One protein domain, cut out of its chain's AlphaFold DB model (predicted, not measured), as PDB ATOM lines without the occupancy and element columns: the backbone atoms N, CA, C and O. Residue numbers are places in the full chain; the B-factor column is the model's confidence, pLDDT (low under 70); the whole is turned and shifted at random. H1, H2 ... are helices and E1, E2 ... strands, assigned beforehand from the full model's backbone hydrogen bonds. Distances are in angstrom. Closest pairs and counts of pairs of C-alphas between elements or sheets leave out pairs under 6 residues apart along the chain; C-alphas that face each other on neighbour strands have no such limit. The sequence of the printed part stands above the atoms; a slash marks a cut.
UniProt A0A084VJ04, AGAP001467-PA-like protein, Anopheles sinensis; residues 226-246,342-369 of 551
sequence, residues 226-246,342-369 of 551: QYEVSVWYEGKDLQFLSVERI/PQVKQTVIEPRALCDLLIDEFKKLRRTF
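What this domain is: This is residues 226 to 246 and 342 to 369 of the 551 residues of the protein "AGAP001467-PA-like protein" of Anopheles sinensis (UniProt A0A084VJ04). A twisted sheet of three antiparallel strands, in the order E2, E1, E3, has one long helix, H1, packed over one of its faces and running along the strands, while the other face is bare. This makes two layers, a helix on one face of a sheet. The printed part has 49 residues, with three named strands and then one named helix along the chain, E1, E2, E3, H1; its class is mixed, helices and strands. It is compact, with a radius of gyration of the C-alphas of 10.8 A, and its outline is elongated, spanning 30 by 17 by 10 A.

Where its parts are: Find C-alpha 226 at (16.324, 17.124, 20.969); from there E1, residues 226 to 234, runs 26.7 A. E2, residues 237 to 246, covers 26.4 A, and E3, residues 343 to 349, covers 19.4 A. H1, residues 351 to 369, runs 27.5 A to C-alpha 369 at (27.097, 41.010, 37.599).

How they stand to each other: Look first at E1, the inner strand. It forms a hairpin with E2, where N 230 and O 242 are 2.9 A apart, within hydrogen-bond range. On its other side is E3, also antiparallel, with N 229 and O 346 at 2.9 A. The edge strands E2 and E3 are apart. H1 is on the sheet at a height of 9.7 A, along the strands, at 2 degrees to E1 on the local plane. It lies over E1 and only just not over E2, on which 2 of its 19 C-alphas fall. The closest C-alphas of E2 and H1, those of Asp 237 and Leu 365, are 6.9 A apart. In H1 every O i to N i+4 pair is within hydrogen-bond range.

The domain as a whole: The C-alphas farthest apart, of Ile 246 and Phe 369, are 32.1 A apart. Residues 247 to 341 are not printed; C-alphas 246 and 342 are 22.0 A apart across this cut. The links E1 to E2 and E3 to H1 are tight. Mean pLDDT of the printed part is 74.3; 16 residues are under 70, among them 347 to 355.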
ATOM      1  N   GLN A 226      16.953  16.318  19.935       76.06
ATOM      2  CA  GLN A 226      16.324  17.124  20.969       76.06
ATOM      3  C   GLN A 226      17.227  17.151  22.212       76.06
ATOM      4  O   GLN A 226      17.857  16.153  22.572       76.06
ATOM      5  N   TYR A 227      17.297  18.299  22.876       77.50
ATOM      6  CA  TYR A 227      18.079  18.501  24.090       77.50
ATOM      7  C   TYR A 227      17.183  19.085  25.178       77.50
ATOM      8  O   TYR A 227      16.480  20.062  24.932       77.50
ATOM      9  N   GLU A 228      17.220  18.520  26.381       84.38
ATOM     10  CA  GLU A 228      16.628  19.144  27.559       84.38
ATOM     11  C   GLU A 228      17.682  20.025  28.230       84.38
ATOM     12  O   GLU A 228      18.707  19.541  28.716       84.38
ATOM     13  N   VAL A 229      17.421  21.329  28.270       83.12
ATOM     14  CA  VAL A 229      18.217  22.289  29.030       83.12
ATOM     15  C   VAL A 229      17.470  22.596  30.321       83.12
ATOM     16  O   VAL A 229      16.367  23.137  30.295       83.12
ATOM     17  N   SER A 230      18.064  22.229  31.457       81.69
ATOM     18  CA  SER A 230      17.599  22.640  32.786       81.69
ATOM     19  C   SER A 230      18.557  23.683  33.359       81.69
ATOM     20  O   SER A 230      19.768  23.449  33.432       81.69
ATOM     21  N   VAL A 231      18.007  24.827  33.760       85.62
ATOM     22  CA  VAL A 231      18.726  25.981  34.317       85.62
ATOM     23  C   VAL A 231      18.184  26.273  35.715       85.62
ATOM     24  O   VAL A 231      16.968  26.280  35.911       85.62
ATOM     25  N   TRP A 232      19.072  26.513  36.682       84.81
ATOM     26  CA  TRP A 232      18.730  26.726  38.091       84.81
ATOM     27  C   TRP A 232      19.397  27.989  38.644       84.81
ATOM     28  O   TRP A 232      20.627  28.090  38.660       84.81
ATOM     29  N   TYR A 233      18.586  28.916  39.157       81.62
ATOM     30  CA  TYR A 233      19.037  30.204  39.695       81.62
ATOM     31  C   TYR A 233      18.841  30.328  41.212       81.62
ATOM     32  O   TYR A 233      17.785  29.983  41.736       81.62
ATOM     33  N   GLU A 234      19.803  30.915  41.921       82.06
ATOM     34  CA  GLU A 234      19.606  31.415  43.288       82.06
ATOM     35  C   GLU A 234      19.650  32.946  43.271       82.06
ATOM     36  O   GLU A 234      20.697  33.571  43.112       82.06
ATOM     37  N   GLY A 235      18.472  33.567  43.370       82.31
ATOM     38  CA  GLY A 235      18.320  35.016  43.243       82.31
ATOM     39  C   GLY A 235      18.715  35.521  41.852       82.31
ATOM     40  O   GLY A 235      17.894  35.520  40.939       82.31
ATOM     41  N   LYS A 236      19.962  35.984  41.717       74.12
ATOM     42  CA  LYS A 236      20.559  36.516  40.480       74.12
ATOM     43  C   LYS A 236      21.658  35.624  39.887       74.12
ATOM     44  O   LYS A 236      22.107  35.892  38.769       74.12
ATOM     45  N   ASP A 237      22.070  34.591  40.615       66.94
ATOM     46  CA  ASP A 237      23.258  33.806  40.306       66.94
ATOM     47  C   ASP A 237      22.854  32.445  39.727       66.94
ATOM     48  O   ASP A 237      21.991  31.747  40.264       66.94
ATOM     49  N   LEU A 238      23.472  32.063  38.609       76.88
ATOM     50  CA  LEU A 238      23.299  30.745  38.001       76.88
ATOM     51  C   LEU A 238      24.016  29.696  38.865       76.88
ATOM     52  O   LEU A 238      25.244  29.620  38.841       76.88
ATOM     53  N   GLN A 239      23.266  28.876  39.607       81.31
ATOM     54  CA  GLN A 239      23.840  27.784  40.401       81.31
ATOM     55  C   GLN A 239      24.194  26.575  39.530       81.31
ATOM     56  O   GLN A 239      25.302  26.043  39.613       81.31
ATOM     57  N   PHE A 240      23.245  26.122  38.704       79.56
ATOM     58  CA  PHE A 240      23.403  24.911  37.902       79.56
ATOM     59  C   PHE A 240      22.836  25.078  36.496       79.56
ATOM     60  O   PHE A 240      21.851  25.775  36.262       79.56
ATOM     61  N   LEU A 241      23.456  24.354  35.573       84.12
ATOM     62  CA  LEU A 241      23.044  24.189  34.192       84.12
ATOM     63  C   LEU A 241      23.326  22.735  33.804       84.12
ATOM     64  O   LEU A 241      24.458  22.261  33.957       84.12
ATOM     65  N   SER A 242      22.319  22.032  33.291       81.50
ATOM     66  CA  SER A 242      22.490  20.718  32.670       81.50
ATOM     67  C   SER A 242      21.861  20.706  31.287       81.50
ATOM     68  O   SER A 242      20.698  21.067  31.132       81.50
ATOM     69  N   VAL A 243      22.627  20.235  30.309       82.62
ATOM     70  CA  VAL A 243      22.139  19.897  28.974       82.62
ATOM     71  C   VAL A 243      22.153  18.379  28.872       82.62
ATOM     72  O   VAL A 243      23.225  17.773  28.917       82.62
ATOM     73  N   GLU A 244      20.980  17.771  28.759       82.00
ATOM     74  CA  GLU A 244      20.820  16.342  28.498       82.00
ATOM     75  C   GLU A 244      20.336  16.143  27.060       82.00
ATOM     76  O   GLU A 244      19.475  16.870  26.572       82.00
ATOM     77  N   ARG A 245      20.902  15.168  26.344       79.12
ATOM     78  CA  ARG A 245      20.442  14.831  24.994       79.12
ATOM     79  C   ARG A 245      19.274  13.859  25.099       79.12
ATOM     80  O   ARG A 245      19.478  12.687  25.426       79.12
ATOM     81  N   ILE A 246      18.076  14.327  24.762       75.88
ATOM     82  CA  ILE A 246      16.894  13.479  24.645       75.88
ATOM     83  C   ILE A 246      17.118  12.557  23.445       75.88
ATOM     84  O   ILE A 246      17.191  12.986  22.292       75.88
ATOM     85  N   PRO A 342      14.510  29.212  41.006       53.25
ATOM     86  CA  PRO A 342      13.758  29.203  39.763       53.25
ATOM     87  C   PRO A 342      14.384  28.226  38.775       53.25
ATOM     88  O   PRO A 342      15.571  28.319  38.459       53.25
ATOM     89  N   GLN A 343      13.572  27.261  38.339       60.81
ATOM     90  CA  GLN A 343      13.975  26.204  37.420       60.81
ATOM     91  C   GLN A 343      13.362  26.492  36.058       60.81
ATOM     92  O   GLN A 343      12.137  26.479  35.917       60.81
ATOM     93  N   VAL A 344      14.202  26.733  35.056       71.06
ATOM     94  CA  VAL A 344      13.769  26.815  33.659       71.06
ATOM     95  C   VAL A 344      14.123  25.491  33.000       71.06
ATOM     96  O   VAL A 344      15.296  25.131  32.920       71.06
ATOM     97  N   LYS A 345      13.106  24.753  32.551       73.38
ATOM     98  CA  LYS A 345      13.257  23.571  31.699       73.38
ATOM     99  C   LYS A 345      12.828  23.940  30.288       73.38
ATOM    100  O   LYS A 345      11.676  24.316  30.083       73.38
ATOM    101  N   GLN A 346      13.744  23.828  29.335       72.06
ATOM    102  CA  GLN A 346      13.493  24.126  27.932       72.06
ATOM    103  C   GLN A 346      13.987  22.975  27.059       72.06
ATOM    104  O   GLN A 346      15.175  22.651  27.051       72.06
ATOM    105  N   THR A 347      13.073  22.375  26.300       68.81
ATOM    106  CA  THR A 347      13.436  21.463  25.214       68.81
ATOM    107  C   THR A 347      13.854  22.289  24.006       68.81
ATOM    108  O   THR A 347      13.106  23.154  23.554       68.81
ATOM    109  N   VAL A 348      15.045  22.017  23.483       69.25
ATOM    110  CA  VAL A 348      15.606  22.676  22.303       69.25
ATOM    111  C   VAL A 348      15.787  21.646  21.194       69.25
ATOM    112  O   VAL A 348      16.280  20.543  21.434       69.25
ATOM    113  N   ILE A 349      15.385  22.015  19.981       61.09
ATOM    114  CA  ILE A 349      15.609  21.240  18.760       61.09
ATOM    115  C   ILE A 349      16.719  21.947  17.971       61.09
ATOM    116  O   ILE A 349      16.734  23.173  17.898       61.09
ATOM    117  N   GLU A 350      17.626  21.162  17.393       69.25
ATOM    118  CA  GLU A 350      18.863  21.579  16.709       69.25
ATOM    119  C   GLU A 350      20.012  22.115  17.602       69.25
ATOM    120  O   GLU A 350      19.790  22.858  18.559       69.25
ATOM    121  N   PRO A 351      21.289  21.828  17.252       57.62
ATOM    122  CA  PRO A 351      22.447  22.352  17.984       57.62
ATOM    123  C   PRO A 351      22.636  23.876  17.922       57.62
ATOM    124  O   PRO A 351      23.266  24.429  18.818       57.62
ATOM    125  N   ARG A 352      22.128  24.569  16.887       67.00
ATOM    126  CA  ARG A 352      22.274  26.037  16.766       67.00
ATOM    127  C   ARG A 352      21.490  26.755  17.865       67.00
ATOM    128  O   ARG A 352      22.092  27.456  18.670       67.00
ATOM    129  N   ALA A 353      20.195  26.454  17.981       69.19
ATOM    130  CA  ALA A 353      19.330  27.012  19.019       69.19
ATOM    131  C   ALA A 353      19.806  26.671  20.446       69.19
ATOM    132  O   ALA A 353      19.569  27.440  21.377       69.19
ATOM    133  N   LEU A 354      20.514  25.546  20.632       68.31
ATOM    134  CA  LEU A 354      21.156  25.211  21.906       68.31
ATOM    135  C   LEU A 354      22.310  26.176  22.225       68.31
ATOM    136  O   LEU A 354      22.399  26.657  23.353       68.31
ATOM    137  N   CYS A 355      23.173  26.481  21.252       69.94
ATOM    138  CA  CYS A 355      24.223  27.487  21.420       69.94
ATOM    139  C   CYS A 355      23.636  28.878  21.696       69.94
ATOM    140  O   CYS A 355      24.100  29.547  22.617       69.94
ATOM    141  N   ASP A 356      22.597  29.280  20.960       76.12
ATOM    142  CA  ASP A 356      21.941  30.582  21.133       76.12
ATOM    143  C   ASP A 356      21.334  30.725  22.544       76.12
ATOM    144  O   ASP A 356      21.589  31.714  23.234       76.12
ATOM    145  N   LEU A 357      20.636  29.693  23.041       78.25
ATOM    146  CA  LEU A 357      20.111  29.665  24.413       78.25
ATOM    147  C   LEU A 357      21.227  29.760  25.465       78.25
ATOM    148  O   LEU A 357      21.112  30.524  26.423       78.25
ATOM    149  N   LEU A 358      22.324  29.015  25.292       78.56
ATOM    150  CA  LEU A 358      23.474  29.064  26.205       78.56
ATOM    151  C   LEU A 358      24.141  30.448  26.226       78.56
ATOM    152  O   LEU A 358      24.584  30.902  27.285       78.56
ATOM    153  N   ILE A 359      24.191  31.127  25.078       81.06
ATOM    154  CA  ILE A 359      24.681  32.502  24.954       81.06
ATOM    155  C   ILE A 359      23.741  33.473  25.679       81.06
ATOM    156  O   ILE A 359      24.221  34.332  26.421       81.06
ATOM    157  N   ASP A 360      22.424  33.335  25.530       79.56
ATOM    158  CA  ASP A 360      21.457  34.254  26.139       79.56
ATOM    159  C   ASP A 360      21.326  34.085  27.662       79.56
ATOM    160  O   ASP A 360      21.272  35.090  28.377       79.56
ATOM    161  N   GLU A 361      21.384  32.861  28.201       78.75
ATOM    162  CA  GLU A 361      21.489  32.651  29.659       78.75
ATOM    163  C   GLU A 361      22.789  33.268  30.219       78.75
ATOM    164  O   GLU A 361      22.795  33.859  31.305       78.75
ATOM    165  N   PHE A 362      23.886  33.220  29.451       76.12
ATOM    166  CA  PHE A 362      25.152  33.864  29.811       76.12
ATOM    167  C   PHE A 362      25.092  35.401  29.700       76.12
ATOM    168  O   PHE A 362      25.633  36.092  30.565       76.12
ATOM    169  N   LYS A 363      24.384  35.971  28.708       75.00
ATOM    170  CA  LYS A 363      24.097  37.421  28.633       75.00
ATOM    171  C   LYS A 363      23.278  37.891  29.840       75.00
ATOM    172  O   LYS A 363      23.617  38.912  30.439       75.00
ATOM    173  N   LYS A 364      22.243  37.139  30.241       76.06
ATOM    174  CA  LYS A 364      21.440  37.425  31.449       76.06
ATOM    175  C   LYS A 364      22.319  37.442  32.704       76.06
ATOM    176  O   LYS A 364      22.249  38.391  33.481       76.06
ATOM    177  N   LEU A 365      23.212  36.459  32.847       69.12
ATOM    178  CA  LEU A 365      24.173  36.392  33.953       69.12
ATOM    179  C   LEU A 365      25.220  37.527  33.913       69.12
ATOM    180  O   LEU A 365      25.638  38.033  34.951       69.12
ATOM    181  N   ARG A 366      25.622  38.006  32.726       70.06
ATOM    182  CA  ARG A 366      26.462  39.214  32.612       70.06
ATOM    183  C   ARG A 366      25.733  40.467  33.096       70.06
ATOM    184  O   ARG A 366      26.344  41.258  33.810       70.06
ATOM    185  N   ARG A 367      24.441  40.627  32.780       65.56
ATOM    186  CA  ARG A 367      23.622  41.755  33.268       65.56
ATOM    187  C   ARG A 367      23.432  41.749  34.787       65.56
ATOM    188  O   ARG A 367      23.331  42.820  35.379       65.56
ATOM    189  N   THR A 368      23.417  40.586  35.446       63.34
ATOM    190  CA  THR A 368      23.318  40.543  36.916       63.34
ATOM    191  C   THR A 368      24.618  40.931  37.624       63.34
ATOM    192  O   THR A 368      24.536  41.582  38.666       63.34
ATOM    193  N   PHE A 369      25.787  40.619  37.049       58.12
ATOM    194  CA  PHE A 369      27.097  41.010  37.599       58.12
ATOM    195  C   PHE A 369      27.622  42.381  37.129       58.12
ATOM    196  O   PHE A 369      28.481  42.952  37.799       58.12
TER     197      PHE A 369